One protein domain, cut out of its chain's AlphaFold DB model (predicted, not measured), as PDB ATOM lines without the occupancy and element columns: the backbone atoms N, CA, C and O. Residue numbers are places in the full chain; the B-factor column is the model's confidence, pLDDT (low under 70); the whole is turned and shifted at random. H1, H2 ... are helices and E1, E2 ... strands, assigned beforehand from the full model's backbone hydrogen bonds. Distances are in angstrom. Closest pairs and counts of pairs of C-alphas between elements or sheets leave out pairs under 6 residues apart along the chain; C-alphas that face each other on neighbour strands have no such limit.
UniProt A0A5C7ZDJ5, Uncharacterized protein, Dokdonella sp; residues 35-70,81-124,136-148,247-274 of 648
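Overview. This is residues 35 to 70, 81 to 124, 136 to 148 and 247 to 274 of the 648 residues of an uncharacterized protein of Dokdonella sp (UniProt A0A5C7ZDJ5). A strongly twisted antiparallel sheet, curled like part of a barrel, has two helices, H1 and H3, side by side on one face, making two layers; residues 141 to 148 stick out as a tail. The printed part has 121 residues and runs H1 H2 H3 E1 E2 E3 E4 H4, four named helices and four named strands, a mixed class; the sheet's order is E2 E1 E3 E4. It is only just compact, close to loose, with a radius of gyration of the C-alphas of 16.3 A and spans of 56 by 39 by 28 A.

Arrangement. Start with H1, residues 35 to 50; its height over the sheet is 9.2 A, over E3, residues 247 to 254, and E4, residues 260 to 269. H2, residues 64 to 67, is near H3, residues 95 to 107. H3 touches H1 at a shallow tilt of 4 degrees, opposite ways, closest at the C-alphas of Gln 47 and Ser 97, 5.3 A. Look along E1, residues 112 to 122, for staggered pairing: N 116 and O 250 of E3 are 2.9 A apart, N 121 and O 137 of E2, residues 136 to 138, 2.8 A. In the hairpin E3 and E4, N 251 and O 264 are 2.8 A apart. H4, residues 270 to 274, only just touches H1, with 3 pairs of C-alphas within 8 A, by residues 49 to 50 alone; the closest C-alphas, Lys 49 and Ile 273, are 5.9 A apart. Every O i to N i+4 pair is within hydrogen-bond range in H1, H3 and H4; H2 is too short for one.

Along the chain. Find C-alpha 35 at (142.602, 150.632, 145.200), where H1 begins its 22.9 A; H3 spans 18.2 A. E1 runs 32.5 A from C-alpha 112 at (139.147, 151.467, 162.214), E3 22.5 A and E4 26.4 A. H4 ends at (136.957, 178.618, 155.327).

Size, cuts and confidence. Cuts leave gaps between C-alphas 70 and 81, 14.0 A, 124 and 136, 9.4 A, and 148 and 247, 32.0 A. H1 to H2 is a long link. Confidence is under 70 in 39 residues, among them 81 to 93 and 136 to 148.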
ATOM      1  N   ILE A  35     143.740 149.849 145.712       86.81
ATOM      2  CA  ILE A  35     142.602 150.632 145.200       86.81
ATOM      3  C   ILE A  35     141.619 150.982 146.326       86.81
ATOM      4  O   ILE A  35     141.163 152.124 146.407       86.81
ATOM      5  N   ARG A  36     141.305 150.025 147.211       90.88
ATOM      6  CA  ARG A  36     140.427 150.266 148.370       90.88
ATOM      7  C   ARG A  36     141.043 151.275 149.337       90.88
ATOM      8  O   ARG A  36     140.360 152.215 149.725       90.88
ATOM      9  N   ARG A  37     142.335 151.131 149.659       88.06
ATOM     10  CA  ARG A  37     143.078 152.074 150.517       88.06
ATOM     11  C   ARG A  37     143.026 153.494 149.956       88.06
ATOM     12  O   ARG A  37     142.631 154.413 150.662       88.06
ATOM     13  N   SER A  38     143.343 153.661 148.669       85.56
ATOM     14  CA  SER A  38     143.333 154.975 148.013       85.56
ATOM     15  C   SER A  38     141.940 155.611 148.001       85.56
ATOM     16  O   SER A  38     141.813 156.819 148.187       85.56
ATOM     17  N   ARG A  39     140.878 154.812 147.822       88.38
ATOM     18  CA  ARG A  39     139.494 155.302 147.886       88.38
ATOM     19  C   ARG A  39     139.139 155.817 149.281       88.38
ATOM     20  O   ARG A  39     138.598 156.914 149.382       88.38
ATOM     21  N   VAL A  40     139.463 155.049 150.323       92.38
ATOM     22  CA  VAL A  40     139.219 155.440 151.720       92.38
ATOM     23  C   VAL A  40     140.000 156.705 152.066       92.38
ATOM     24  O   VAL A  40     139.406 157.655 152.551       92.38
ATOM     25  N   ALA A  41     141.294 156.762 151.736       87.81
ATOM     26  CA  ALA A  41     142.137 157.931 151.987       87.81
ATOM     27  C   ALA A  41     141.607 159.203 151.307       87.81
ATOM     28  O   ALA A  41     141.534 160.255 151.935       87.81
ATOM     29  N   LYS A  42     141.187 159.113 150.037       86.62
ATOM     30  CA  LYS A  42     140.597 160.252 149.314       86.62
ATOM     31  C   LYS A  42     139.289 160.714 149.942       86.62
ATOM     32  O   LYS A  42     139.083 161.913 150.073       86.62
ATOM     33  N   HIS A  43     138.419 159.779 150.323       90.62
ATOM     34  CA  HIS A  43     137.165 160.130 150.981       90.62
ATOM     35  C   HIS A  43     137.415 160.765 152.352       90.62
ATOM     36  O   HIS A  43     136.831 161.800 152.654       90.62
ATOM     37  N   ALA A  44     138.334 160.197 153.139       89.75
ATOM     38  CA  ALA A  44     138.737 160.738 154.429       89.75
ATOM     39  C   ALA A  44     139.284 162.161 154.300       89.75
ATOM     40  O   ALA A  44     138.827 163.045 155.012       89.75
ATOM     41  N   TYR A  45     140.159 162.415 153.327       87.00
ATOM     42  CA  TYR A  45     140.652 163.761 153.044       87.00
ATOM     43  C   TYR A  45     139.524 164.749 152.711       87.00
ATOM     44  O   TYR A  45     139.493 165.850 153.256       87.00
ATOM     45  N   THR A  46     138.568 164.360 151.856       85.81
ATOM     46  CA  THR A  46     137.408 165.205 151.527       85.81
ATOM     47  C   THR A  46     136.562 165.516 152.761       85.81
ATOM     48  O   THR A  46     136.165 166.661 152.943       85.81
ATOM     49  N   GLN A  47     136.299 164.518 153.610       90.81
ATOM     50  CA  GLN A  47     135.516 164.708 154.833       90.81
ATOM     51  C   GLN A  47     136.244 165.593 155.839       90.81
ATOM     52  O   GLN A  47     135.639 166.498 156.400       90.81
ATOM     53  N   VAL A  48     137.547 165.385 156.019       85.31
ATOM     54  CA  VAL A  48     138.380 166.209 156.899       85.31
ATOM     55  C   VAL A  48     138.431 167.663 156.414       85.31
ATOM     56  O   VAL A  48     138.357 168.572 157.230       85.31
ATOM     57  N   LYS A  49     138.474 167.910 155.098       81.19
ATOM     58  CA  LYS A  49     138.372 169.272 154.540       81.19
ATOM     59  C   LYS A  49     136.995 169.921 154.694       81.19
ATOM     60  O   LYS A  49     136.898 171.136 154.586       81.19
ATOM     61  N   ALA A  50     135.944 169.132 154.899       79.62
ATOM     62  CA  ALA A  50     134.596 169.641 155.134       79.62
ATOM     63  C   ALA A  50     134.320 169.943 156.618       79.62
ATOM     64  O   ALA A  50     133.339 170.620 156.923       79.62
ATOM     65  N   MET A  51     135.158 169.449 157.537       79.81
ATOM     66  CA  MET A  51     135.076 169.792 158.958       79.81
ATOM     67  C   MET A  51     135.477 171.254 159.168       79.81
ATOM     68  O   MET A  51     136.306 171.784 158.435       79.81
ATOM     69  N   ASN A  52     134.928 171.904 160.193       74.25
ATOM     70  CA  ASN A  52     135.409 173.219 160.601       74.25
ATOM     71  C   ASN A  52     136.883 173.105 161.037       74.25
ATOM     72  O   ASN A  52     137.238 172.188 161.777       74.25
ATOM     73  N   PHE A  53     137.742 174.037 160.610       73.50
ATOM     74  CA  PHE A  53     139.162 174.048 160.976       73.50
ATOM     75  C   PHE A  53     139.361 174.020 162.499       73.50
ATOM     76  O   PHE A  53     140.252 173.334 163.013       73.50
ATOM     77  N   PHE A  54     138.482 174.713 163.226       69.50
ATOM     78  CA  PHE A  54     138.489 174.769 164.685       69.50
ATOM     79  C   PHE A  54     137.948 173.497 165.356       69.50
ATOM     80  O   PHE A  54     138.154 173.316 166.545       69.50
ATOM     81  N   GLU A  55     137.319 172.594 164.608       71.00
ATOM     82  CA  GLU A  55     136.792 171.308 165.091       71.00
ATOM     83  C   GLU A  55     137.616 170.120 164.574       71.00
ATOM     84  O   GLU A  55     137.184 168.971 164.641       71.00
ATOM     85  N   LEU A  56     138.793 170.387 164.007       76.62
ATOM     86  CA  LEU A  56     139.725 169.367 163.553       76.62
ATOM     87  C   LEU A  56     140.665 168.984 164.704       76.62
ATOM     88  O   LEU A  56     141.594 169.738 165.008       76.62
ATOM     89  N   PHE A  57     140.421 167.822 165.308       77.38
ATOM     90  CA  PHE A  57     141.127 167.286 166.481       77.38
ATOM     91  C   PHE A  57     141.649 165.861 166.234       77.38
ATOM     92  O   PHE A  57     141.303 165.211 165.240       77.38
ATOM     93  N   SER A  58     142.507 165.381 167.136       81.25
ATOM     94  CA  SER A  58     143.003 164.002 167.111       81.25
ATOM     95  C   SER A  58     141.914 163.034 167.579       81.25
ATOM     96  O   SER A  58     141.338 163.220 168.643       81.25
ATOM     97  N   CYS A  59     141.626 161.983 166.815       84.94
ATOM     98  CA  CYS A  59     140.550 161.046 167.133       84.94
ATOM     99  C   CYS A  59     140.889 159.608 166.726       84.94
ATOM    100  O   CYS A  59     141.606 159.388 165.751       84.94
ATOM    101  N   ASP A  60     140.314 158.621 167.410       87.50
ATOM    102  CA  ASP A  60     140.484 157.194 167.102       87.50
ATOM    103  C   ASP A  60     139.123 156.503 167.063       87.50
ATOM    104  O   ASP A  60     138.431 156.414 168.078       87.50
ATOM    105  N   SER A  61     138.732 155.988 165.895       91.25
ATOM    106  CA  SER A  61     137.411 155.386 165.709       91.25
ATOM    107  C   SER A  61     137.213 154.042 166.412       91.25
ATOM    108  O   SER A  61     136.087 153.551 166.488       91.25
ATOM    109  N   SER A  62     138.275 153.454 166.972       87.62
ATOM    110  CA  SER A  62     138.174 152.285 167.850       87.62
ATOM    111  C   SER A  62     137.719 152.632 169.274       87.62
ATOM    112  O   SER A  62     137.301 151.739 170.019       87.62
ATOM    113  N   LEU A  63     137.768 153.913 169.655       81.88
ATOM    114  CA  LEU A  63     137.313 154.403 170.952       81.88
ATOM    115  C   LEU A  63     135.837 154.838 170.900       81.88
ATOM    116  O   LEU A  63     135.356 155.303 169.862       81.88
ATOM    117  N   PRO A  64     135.093 154.739 172.020       74.38
ATOM    118  CA  PRO A  64     133.739 155.276 172.102       74.38
ATOM    119  C   PRO A  64     133.710 156.753 171.696       74.38
ATOM    120  O   PRO A  64     134.483 157.558 172.210       74.38
ATOM    121  N   GLN A  65     132.822 157.097 170.759       75.44
ATOM    122  CA  GLN A  65     132.686 158.457 170.223       75.44
ATOM    123  C   GLN A  65     134.015 159.057 169.735       75.44
ATOM    124  O   GLN A  65     134.270 160.243 169.910       75.44
ATOM    125  N   TYR A  66     134.866 158.234 169.120       82.38
ATOM    126  CA  TYR A  66     136.151 158.643 168.548       82.38
ATOM    127  C   TYR A  66     137.165 159.192 169.572       82.38
ATOM    128  O   TYR A  66     138.155 159.808 169.184       82.38
ATOM    129  N   GLY A  67     136.924 158.971 170.872       71.25
ATOM    130  CA  GLY A  67     137.726 159.526 171.967       71.25
ATOM    131  C   GLY A  67     137.251 160.890 172.490       71.25
ATOM    132  O   GLY A  67     137.872 161.415 173.404       71.25
ATOM    133  N   LEU A  68     136.144 161.445 171.971       65.56
ATOM    134  CA  LEU A  68     135.627 162.771 172.358       65.56
ATOM    135  C   LEU A  68     134.949 162.833 173.734       65.56
ATOM    136  O   LEU A  68     134.827 163.913 174.312       65.56
ATOM    137  N   LEU A  69     134.471 161.703 174.253       57.91
ATOM    138  CA  LEU A  69     134.012 161.616 175.635       57.91
ATOM    139  C   LEU A  69     135.138 161.036 176.474       57.91
ATOM    140  O   LEU A  69     135.574 159.907 176.237       57.91
ATOM    141  N   ALA A  70     135.578 161.810 177.462       47.38
ATOM    142  CA  ALA A  70     136.529 161.362 178.463       47.38
ATOM    143  C   ALA A  70     136.107 160.012 179.072       47.38
ATOM    144  O   ALA A  70     134.929 159.636 179.098       47.38
ATOM    145  N   TYR A  81     130.780 172.772 174.578       36.84
ATOM    146  CA  TYR A  81     131.356 173.279 173.331       36.84
ATOM    147  C   TYR A  81     130.551 174.533 172.965       36.84
ATOM    148  O   TYR A  81     129.343 174.453 172.743       36.84
ATOM    149  N   ASN A  82     131.183 175.710 172.976       36.03
ATOM    150  CA  ASN A  82     130.533 176.980 172.627       36.03
ATOM    151  C   ASN A  82     129.325 177.352 173.527       36.03
ATOM    152  O   ASN A  82     128.290 177.815 173.046       36.03
ATOM    153  N   GLY A  83     129.412 177.082 174.836       36.16
ATOM    154  CA  GLY A  83     128.322 177.357 175.788       36.16
ATOM    155  C   GLY A  83     127.122 176.402 175.689       36.16
ATOM    156  O   GLY A  83     126.133 176.590 176.397       36.16
ATOM    157  N   VAL A  84     127.202 175.362 174.852       34.50
ATOM    158  CA  VAL A  84     126.174 174.324 174.724       34.50
ATOM    159  C   VAL A  84     126.688 173.056 175.388       34.50
ATOM    160  O   VAL A  84     127.660 172.473 174.920       34.50
ATOM    161  N   ASN A  85     126.042 172.628 176.478       44.66
ATOM    162  CA  ASN A  85     126.289 171.327 177.105       44.66
ATOM    163  C   ASN A  85     126.063 170.218 176.063       44.66
ATOM    164  O   ASN A  85     124.924 169.808 175.838       44.66
ATOM    165  N   ALA A  86     127.135 169.751 175.423       45.44
ATOM    166  CA  ALA A  86     127.094 168.635 174.497       45.44
ATOM    167  C   ALA A  86     126.835 167.378 175.328       45.44
ATOM    168  O   ALA A  86     127.696 166.899 176.068       45.44
ATOM    169  N   THR A  87     125.603 166.883 175.269       51.78
ATOM    170  CA  THR A  87     125.189 165.665 175.985       51.78
ATOM    171  C   THR A  87     125.248 164.445 175.072       51.78
ATOM    172  O   THR A  87     125.101 163.314 175.540       51.78
ATOM    173  N   SER A  88     125.499 164.654 173.775       58.16
ATOM    174  CA  SER A  88     125.572 163.597 172.779       58.16
ATOM    175  C   SER A  88     126.625 163.868 171.698       58.16
ATOM    176  O   SER A  88     126.935 165.008 171.365       58.16
ATOM    177  N   PHE A  89     127.135 162.797 171.085       60.88
ATOM    178  CA  PHE A  89     128.036 162.872 169.927       60.88
ATOM    179  C   PHE A  89     127.445 163.667 168.748       60.88
ATOM    180  O   PHE A  89     128.186 164.260 167.972       60.88
ATOM    181  N   ALA A  90     126.113 163.691 168.619       62.94
ATOM    182  CA  ALA A  90     125.416 164.398 167.548       62.94
ATOM    183  C   ALA A  90     125.524 165.929 167.661       62.94
ATOM    184  O   ALA A  90     125.269 166.624 166.679       62.94
ATOM    185  N   ASP A  91     125.928 166.446 168.824       60.88
ATOM    186  CA  ASP A  91     126.068 167.885 169.064       60.88
ATOM    187  C   ASP A  91     127.361 168.454 168.438       60.88
ATOM    188  O   ASP A  91     127.467 169.660 168.212       60.88
ATOM    189  N   PHE A  92     128.333 167.597 168.092       64.62
ATOM    190  CA  PHE A  92     129.544 168.003 167.376       64.62
ATOM    191  C   PHE A  92     129.255 168.135 165.879       64.62
ATOM    192  O   PHE A  92     128.858 167.165 165.232       64.62
ATOM    193  N   LYS A  93     129.512 169.302 165.279       68.69
ATOM    194  CA  LYS A  93     129.310 169.510 163.830       68.69
ATOM    195  C   LYS A  93     130.210 168.608 162.969       68.69
ATOM    196  O   LYS A  93     129.796 168.203 161.884       68.69
ATOM    197  N   SER A  94     131.380 168.205 163.472       74.75
ATOM    198  CA  SER A  94     132.281 167.239 162.822       74.75
ATOM    199  C   SER A  94     131.814 165.773 162.900       74.75
ATOM    200  O   SER A  94     132.348 164.920 162.182       74.75
ATOM    201  N   SER A  95     130.788 165.457 163.704       80.00
ATOM    202  CA  SER A  95     130.290 164.084 163.907       80.00
ATOM    203  C   SER A  95     129.826 163.410 162.613       80.00
ATOM    204  O   SER A  95     130.130 162.238 162.380       80.00
ATOM    205  N   ALA A  96     129.148 164.156 161.735       83.44
ATOM    206  CA  ALA A  96     128.678 163.661 160.444       83.44
ATOM    207  C   ALA A  96     129.844 163.256 159.528       83.44
ATOM    208  O   ALA A  96     129.799 162.202 158.891       83.44
ATOM    209  N   SER A  97     130.911 164.058 159.504       88.81
ATOM    210  CA  SER A  97     132.117 163.767 158.729       88.81
ATOM    211  C   SER A  97     132.846 162.540 159.275       88.81
ATOM    212  O   SER A  97     133.212 161.664 158.496       88.81
ATOM    213  N   LEU A  98     132.995 162.410 160.599       89.69
ATOM    214  CA  LEU A  98     133.619 161.231 161.215       89.69
ATOM    215  C   LEU A  98     132.829 159.942 160.944       89.69
ATOM    216  O   LEU A  98     133.426 158.930 160.574       89.69
ATOM    217  N   LEU A  99     131.495 159.989 161.035       90.50
ATOM    218  CA  LEU A  99     130.626 158.859 160.686       90.50
ATOM    219  C   LEU A  99     130.748 158.468 159.211       90.50
ATOM    220  O   LEU A  99     130.817 157.280 158.902       90.50
ATOM    221  N   ALA A 100     130.829 159.442 158.302       91.62
ATOM    222  CA  ALA A 100     131.018 159.176 156.877       91.62
ATOM    223  C   ALA A 100     132.376 158.506 156.583       91.62
ATOM    224  O   ALA A 100     132.457 157.587 155.757       91.62
ATOM    225  N   ILE A 101     133.441 158.918 157.286       93.94
ATOM    226  CA  ILE A 101     134.751 158.257 157.208       93.94
ATOM    227  C   ILE A 101     134.638 156.820 157.719       93.94
ATOM    228  O   ILE A 101     135.035 155.900 157.004       93.94
ATOM    229  N   GLN A 102     134.058 156.617 158.907       94.25
ATOM    230  CA  GLN A 102     133.899 155.293 159.516       94.25
ATOM    231  C   GLN A 102     133.106 154.344 158.612       94.25
ATOM    232  O   GLN A 102     133.563 153.235 158.331       94.25
ATOM    233  N   GLN A 103     131.973 154.797 158.075       94.06
ATOM    234  CA  GLN A 103     131.168 154.016 157.140       94.06
ATOM    235  C   GLN A 103     131.994 153.599 155.914       94.06
ATOM    236  O   GLN A 103     132.003 152.431 155.524       94.06
ATOM    237  N   THR A 104     132.767 154.524 155.340       94.62
ATOM    238  CA  THR A 104     133.621 154.231 154.181       94.62
ATOM    239  C   THR A 104     134.741 153.237 154.521       94.62
ATOM    240  O   THR A 104     135.084 152.379 153.700       94.62
ATOM    241  N   VAL A 105     135.321 153.327 155.720       94.12
ATOM    242  CA  VAL A 105     136.330 152.388 156.240       94.12
ATOM    243  C   VAL A 105     135.738 150.976 156.340       94.12
ATOM    244  O   VAL A 105     136.316 150.026 155.796       94.12
ATOM    245  N   GLU A 106     134.557 150.844 156.944       93.00
ATOM    246  CA  GLU A 106     133.858 149.568 157.133       93.00
ATOM    247  C   GLU A 106     133.418 148.934 155.804       93.00
ATOM    248  O   GLU A 106     133.687 147.751 155.562       93.00
ATOM    249  N   GLU A 107     132.829 149.720 154.896       92.94
ATOM    250  CA  GLU A 107     132.385 149.276 153.565       92.94
ATOM    251  C   GLU A 107     133.536 148.721 152.711       92.94
ATOM    252  O   GLU A 107     133.347 147.816 151.892       92.94
ATOM    253  N   ASN A 108     134.758 149.225 152.911       92.88
ATOM    254  CA  ASN A 108     135.945 148.754 152.197       92.88
ATOM    255  C   ASN A 108     136.671 147.593 152.909       92.88
ATOM    256  O   ASN A 108     137.660 147.068 152.379       92.88
ATOM    257  N   GLY A 109     136.143 147.122 154.044       92.00
ATOM    258  CA  GLY A 109     136.629 145.953 154.780       92.00
ATOM    259  C   GLY A 109     137.802 146.231 155.724       92.00
ATOM    260  O   GLY A 109     138.511 145.290 156.099       92.00
ATOM    261  N   PHE A 110     138.020 147.494 156.091       94.56
ATOM    262  CA  PHE A 110     138.973 147.890 157.127       94.56
ATOM    263  C   PHE A 110     138.319 147.817 158.518       94.56
ATOM    264  O   PHE A 110     137.155 147.434 158.631       94.56
ATOM    265  N   ASP A 111     139.106 148.037 159.569       93.38
ATOM    266  CA  ASP A 111     138.667 147.881 160.964       93.38
ATOM    267  C   ASP A 111     138.309 149.226 161.594       93.38
ATOM    268  O   ASP A 111     137.169 149.450 161.976       93.38
ATOM    269  N   HIS A 112     139.282 150.131 161.642       94.06
ATOM    270  CA  HIS A 112     139.147 151.467 162.214       94.06
ATOM    271  C   HIS A 112     140.182 152.412 161.582       94.06
ATOM    272  O   HIS A 112     141.045 151.986 160.796       94.06
ATOM    273  N   PHE A 113     140.090 153.693 161.922       95.19
ATOM    274  CA  PHE A 113     141.043 154.727 161.537       95.19
ATOM    275  C   PHE A 113     141.415 155.601 162.739       95.19
ATOM    276  O   PHE A 113     140.617 155.754 163.662       95.19
ATOM    277  N   ASP A 114     142.600 156.208 162.689       92.69
ATOM    278  CA  ASP A 114     142.972 157.311 163.577       92.69
ATOM    279  C   ASP A 114     143.355 158.560 162.778       92.69
ATOM    280  O   ASP A 114     143.931 158.483 161.687       92.69
ATOM    281  N   LEU A 115     142.985 159.714 163.324       89.81
ATOM    282  CA  LEU A 115     143.430 161.037 162.918       89.81
ATOM    283  C   LEU A 115     144.314 161.580 164.036       89.81
ATOM    284  O   LEU A 115     143.897 161.639 165.186       89.81
ATOM    285  N   SER A 116     145.526 161.997 163.699       86.31
ATOM    286  CA  SER A 116     146.417 162.709 164.615       86.31
ATOM    287  C   SER A 116     146.680 164.098 164.052       86.31
ATOM    288  O   SER A 116     147.101 164.228 162.903       86.31
ATOM    289  N   VAL A 117     146.391 165.129 164.836       81.75
ATOM    290  CA  VAL A 117     146.488 166.533 164.433       81.75
ATOM    291  C   VAL A 117     147.633 167.190 165.192       81.75
ATOM    292  O   VAL A 117     147.687 167.134 166.413       81.75
ATOM    293  N   GLU A 118     148.546 167.823 164.464       79.00
ATOM    294  CA  GLU A 118     149.616 168.646 165.026       79.00
ATOM    295  C   GLU A 118     149.503 170.078 164.497       79.00
ATOM    296  O   GLU A 118     149.348 170.287 163.294       79.00
ATOM    297  N   HIS A 119     149.623 171.079 165.363       73.12
ATOM    298  CA  HIS A 119     149.685 172.480 164.944       73.12
ATOM    299  C   HIS A 119     151.065 172.792 164.350       73.12
ATOM    300  O   HIS A 119     152.085 172.334 164.864       73.12
ATOM    301  N   MET A 120     151.117 173.542 163.249       70.81
ATOM    302  CA  MET A 120     152.353 173.793 162.496       70.81
ATOM    303  C   MET A 120     152.654 175.288 162.410       70.81
ATOM    304  O   MET A 120     151.784 176.066 162.043       70.81
ATOM    305  N   ARG A 121     153.912 175.685 162.614       66.50
ATOM    306  CA  ARG A 121     154.407 177.061 162.430       66.50
ATOM    307  C   ARG A 121     155.544 177.120 161.409       66.50
ATOM    308  O   ARG A 121     156.188 176.105 161.147       66.50
ATOM    309  N   ARG A 122     155.841 178.301 160.850       58.00
ATOM    310  CA  ARG A 122     157.081 178.499 160.077       58.00
ATOM    311  C   ARG A 122     158.287 178.658 161.008       58.00
ATOM    312  O   ARG A 122     158.242 179.424 161.966       58.00
ATOM    313  N   ASP A 123     159.367 177.960 160.692       54.84
ATOM    314  CA  ASP A 123     160.681 178.103 161.305       54.84
ATOM    315  C   ASP A 123     161.320 179.430 160.861       54.84
ATOM    316  O   ASP A 123     161.601 179.635 159.677       54.84
ATOM    317  N   LYS A 124     161.510 180.353 161.813       49.00
ATOM    318  CA  LYS A 124     162.140 181.666 161.588       49.00
ATOM    319  C   LYS A 124     163.674 181.615 161.654       49.00
ATOM    320  O   LYS A 124     164.311 182.633 161.395       49.00
ATOM    321  N   LEU A 136     158.378 174.354 157.717       61.28
ATOM    322  CA  LEU A 136     157.311 174.138 158.700       61.28
ATOM    323  C   LEU A 136     157.808 173.233 159.825       61.28
ATOM    324  O   LEU A 136     158.205 172.094 159.581       61.28
ATOM    325  N   VAL A 137     157.731 173.721 161.057       65.56
ATOM    326  CA  VAL A 137     158.023 172.959 162.273       65.56
ATOM    327  C   VAL A 137     156.749 172.832 163.103       65.56
ATOM    328  O   VAL A 137     155.926 173.751 163.090       65.56
ATOM    329  N   PRO A 138     156.533 171.711 163.812       68.00
ATOM    330  CA  PRO A 138     155.441 171.621 164.770       68.00
ATOM    331  C   PRO A 138     155.524 172.783 165.763       68.00
ATOM    332  O   PRO A 138     156.618 173.138 166.217       68.00
ATOM    333  N   PHE A 139     154.383 173.385 166.083       63.38
ATOM    334  CA  PHE A 139     154.305 174.258 167.240       63.38
ATOM    335  C   PHE A 139     154.651 173.424 168.476       63.38
ATOM    336  O   PHE A 139     154.137 172.321 168.663       63.38
ATOM    337  N   ARG A 140     155.599 173.920 169.263       59.12
ATOM    338  CA  ARG A 140     156.036 173.321 170.517       59.12
ATOM    339  C   ARG A 140     156.330 174.470 171.465       59.12
ATOM    340  O   ARG A 140     157.051 175.383 171.060       59.12
ATOM    341  N   ASP A 141     155.808 174.369 172.679       51.75
ATOM    342  CA  ASP A 141     156.268 175.101 173.860       51.75
ATOM    343  C   ASP A 141     157.747 174.724 174.093       51.75
ATOM    344  O   ASP A 141     158.074 173.661 174.633       51.75
ATOM    345  N   THR A 142     158.644 175.462 173.432       43.97
ATOM    346  CA  THR A 142     160.084 175.195 173.357       43.97
ATOM    347  C   THR A 142     160.848 176.506 173.253       43.97
ATOM    348  O   THR A 142     160.852 177.168 172.211       43.97
ATOM    349  N   LEU A 143     161.559 176.787 174.340       41.88
ATOM    350  CA  LEU A 143     162.405 177.940 174.602       41.88
ATOM    351  C   LEU A 143     163.124 178.473 173.354       41.88
ATOM    352  O   LEU A 143     163.995 177.810 172.773       41.88
ATOM    353  N   LEU A 144     162.826 179.723 172.989       37.47
ATOM    354  CA  LEU A 144     163.670 180.494 172.087       37.47
ATOM    355  C   LEU A 144     164.958 180.850 172.844       37.47
ATOM    356  O   LEU A 144     165.012 181.805 173.614       37.47
ATOM    357  N   THR A 145     166.013 180.062 172.657       37.44
ATOM    358  CA  THR A 145     167.341 180.428 173.154       37.44
ATOM    359  C   THR A 145     167.837 181.632 172.356       37.44
ATOM    360  O   THR A 145     168.333 181.505 171.240       37.44
ATOM    361  N   VAL A 146     167.689 182.829 172.923       36.22
ATOM    362  CA  VAL A 146     168.518 183.969 172.531       36.22
ATOM    363  C   VAL A 146     169.937 183.654 173.031       36.22
ATOM    364  O   VAL A 146     170.178 183.548 174.229       36.22
ATOM    365  N   ASP A 147     170.829 183.386 172.083       36.78
ATOM    366  CA  ASP A 147     172.251 183.004 172.189       36.78
ATOM    367  C   ASP A 147     173.099 183.884 173.163       36.78
ATOM    368  O   ASP A 147     172.717 185.037 173.387       36.78
ATOM    369  N   PRO A 148     174.306 183.484 173.657       53.47
ATOM    370  CA  PRO A 148     174.961 182.169 173.645       53.47
ATOM    371  C   PRO A 148     175.440 181.693 175.041       53.47
ATOM    372  O   PRO A 148     176.097 182.422 175.788       53.47
ATOM    373  N   LYS A 247     147.436 173.215 160.326       79.69
ATOM    374  CA  LYS A 247     147.440 171.911 161.003       79.69
ATOM    375  C   LYS A 247     148.029 170.834 160.087       79.69
ATOM    376  O   LYS A 247     147.722 170.776 158.897       79.69
ATOM    377  N   ARG A 248     148.864 169.949 160.627       83.44
ATOM    378  CA  ARG A 248     149.309 168.705 159.991       83.44
ATOM    379  C   ARG A 248     148.446 167.563 160.506       83.44
ATOM    380  O   ARG A 248     148.536 167.194 161.670       83.44
ATOM    381  N   VAL A 249     147.636 166.991 159.626       86.25
ATOM    382  CA  VAL A 249     146.766 165.851 159.920       86.25
ATOM    383  C   VAL A 249     147.406 164.577 159.398       86.25
ATOM    384  O   VAL A 249     147.687 164.457 158.211       86.25
ATOM    385  N   THR A 250     147.607 163.608 160.276       90.00
ATOM    386  CA  THR A 250     148.060 162.263 159.933       90.00
ATOM    387  C   THR A 250     146.876 161.314 160.024       90.00
ATOM    388  O   THR A 250     146.384 161.046 161.114       90.00
ATOM    389  N   PHE A 251     146.426 160.796 158.885       93.56
ATOM    390  CA  PHE A 251     145.392 159.770 158.808       93.56
ATOM    391  C   PHE A 251     146.028 158.389 158.719       93.56
ATOM    392  O   PHE A 251     146.855 158.121 157.842       93.56
ATOM    393  N   ARG A 252     145.620 157.483 159.598       94.00
ATOM    394  CA  ARG A 252     146.095 156.102 159.635       94.00
ATOM    395  C   ARG A 252     144.923 155.144 159.527       94.00
ATOM    396  O   ARG A 252     143.876 155.332 160.134       94.00
ATOM    397  N   LEU A 253     145.118 154.098 158.732       94.62
ATOM    398  CA  LEU A 253     144.094 153.101 158.442       94.62
ATOM    399  C   LEU A 253     144.548 151.722 158.906       94.62
ATOM    400  O   LEU A 253     145.639 151.274 158.539       94.62
ATOM    401  N   TRP A 254     143.683 151.017 159.630       92.75
ATOM    402  CA  TRP A 254     143.982 149.710 160.208       92.75
ATOM    403  C   TRP A 254     143.101 148.617 159.605       92.75
ATOM    404  O   TRP A 254     141.924 148.814 159.307       92.75
ATOM    405  N   ASN A 255     143.669 147.428 159.400       89.25
ATOM    406  CA  ASN A 255     142.887 146.257 159.000       89.25
ATOM    407  C   ASN A 255     142.379 145.482 160.220       89.25
ATOM    408  O   ASN A 255     142.868 145.644 161.332       89.25
ATOM    409  N   ARG A 256     141.482 144.521 159.975       85.12
ATOM    410  CA  ARG A 256     140.891 143.641 161.007       85.12
ATOM    411  C   ARG A 256     141.896 142.770 161.766       85.12
ATOM    412  O   ARG A 256     141.543 142.108 162.733       85.12
ATOM    413  N   LYS A 257     143.156 142.725 161.321       85.81
ATOM    414  CA  LYS A 257     144.260 142.062 162.032       85.81
ATOM    415  C   LYS A 257     145.048 143.045 162.905       85.81
ATOM    416  O   LYS A 257     146.151 142.700 163.325       85.81
ATOM    417  N   LYS A 258     144.517 144.253 163.133       82.38
ATOM    418  CA  LYS A 258     145.145 145.360 163.867       82.38
ATOM    419  C   LYS A 258     146.526 145.739 163.329       82.38
ATOM    420  O   LYS A 258     147.424 146.098 164.083       82.38
ATOM    421  N   ARG A 259     146.733 145.615 162.014       86.38
ATOM    422  CA  ARG A 259     147.966 146.069 161.355       86.38
ATOM    423  C   ARG A 259     147.702 147.380 160.643       86.38
ATOM    424  O   ARG A 259     146.690 147.486 159.953       86.38
ATOM    425  N   LEU A 260     148.644 148.310 160.765       88.69
ATOM    426  CA  LEU A 260     148.653 149.555 160.013       88.69
ATOM    427  C   LEU A 260     148.791 149.246 158.520       88.69
ATOM    428  O   LEU A 260     149.663 148.483 158.097       88.69
ATOM    429  N   VAL A 261     147.884 149.807 157.734       88.12
ATOM    430  CA  VAL A 261     147.708 149.500 156.312       88.12
ATOM    431  C   VAL A 261     148.096 150.683 155.435       88.12
ATOM    432  O   VAL A 261     148.616 150.490 154.334       88.12
ATOM    433  N   SER A 262     147.806 151.892 155.911       89.06
ATOM    434  CA  SER A 262     148.067 153.145 155.212       89.06
ATOM    435  C   SER A 262     148.342 154.244 156.225       89.06
ATOM    436  O   SER A 262     147.741 154.258 157.301       89.06
ATOM    437  N   THR A 263     149.212 155.174 155.855       91.06
ATOM    438  CA  THR A 263     149.414 156.437 156.561       91.06
ATOM    439  C   THR A 263     149.484 157.532 155.519       91.06
ATOM    440  O   THR A 263     150.288 157.447 154.595       91.06
ATOM    441  N   GLU A 264     148.627 158.526 155.663       86.25
ATOM    442  CA  GLU A 264     148.567 159.706 154.816       86.25
ATOM    443  C   GLU A 264     148.797 160.927 155.696       86.25
ATOM    444  O   GLU A 264     148.312 160.979 156.825       86.25
ATOM    445  N   VAL A 265     149.550 161.897 155.191       84.38
ATOM    446  CA  VAL A 265     149.823 163.142 155.909       84.38
ATOM    447  C   VAL A 265     149.327 164.291 155.052       84.38
ATOM    448  O   VAL A 265     149.704 164.418 153.886       84.38
ATOM    449  N   TRP A 266     148.486 165.128 155.637       83.75
ATOM    450  CA  TRP A 266     147.878 166.280 154.996       83.75
ATOM    451  C   TRP A 266     148.254 167.535 155.759       83.75
ATOM    452  O   TRP A 266     148.241 167.559 156.987       83.75
ATOM    453  N   LEU A 267     148.573 168.591 155.024       80.69
ATOM    454  CA  LEU A 267     148.652 169.927 155.585       80.69
ATOM    455  C   LEU A 267     147.323 170.615 155.288       80.69
ATOM    456  O   LEU A 267     146.900 170.662 154.134       80.69
ATOM    457  N   ILE A 268     146.661 171.091 156.331       77.00
ATOM    458  CA  ILE A 268     145.361 171.741 156.261       77.00
ATOM    459  C   ILE A 268     145.532 173.130 156.840       77.00
ATOM    460  O   ILE A 268     145.879 173.279 158.008       77.00
ATOM    461  N   SER A 269     145.323 174.147 156.015       70.69
ATOM    462  CA  SER A 269     145.228 175.520 156.496       70.69
ATOM    463  C   SER A 269     143.777 175.883 156.789       70.69
ATOM    464  O   SER A 269     142.859 175.324 156.190       70.69
ATOM    465  N   GLU A 270     143.550 176.847 157.676       66.94
ATOM    466  CA  GLU A 270     142.216 177.417 157.879       66.94
ATOM    467  C   GLU A 270     141.683 177.986 156.549       66.94
ATOM    468  O   GLU A 270     140.534 177.730 156.196       66.94
ATOM    469  N   LYS A 271     142.560 178.588 155.727       57.16
ATOM    470  CA  LYS A 271     142.279 179.038 154.349       57.16
ATOM    471  C   LYS A 271     141.716 177.936 153.446       57.16
ATOM    472  O   LYS A 271     140.839 178.219 152.634       57.16
ATOM    473  N   ASP A 272     142.223 176.703 153.545       57.00
ATOM    474  CA  ASP A 272     141.746 175.571 152.734       57.00
ATOM    475  C   ASP A 272     140.297 175.179 153.053       57.00
ATOM    476  O   ASP A 272     139.662 174.530 152.220       57.00
ATOM    477  N   ILE A 273     139.806 175.527 154.248       57.94
ATOM    478  CA  ILE A 273     138.494 175.130 154.769       57.94
ATOM    479  C   ILE A 273     137.499 176.292 154.711       57.94
ATOM    480  O   ILE A 273     136.388 176.121 154.217       57.94
ATOM    481  N   THR A 274     137.872 177.471 155.209       50.78
ATOM    482  CA  THR A 274     136.957 178.618 155.327       50.78
ATOM    483  C   THR A 274     136.913 179.458 154.054       50.78
ATOM    484  O   THR A 274     135.954 180.194 153.835       50.78
TER     485      THR A 274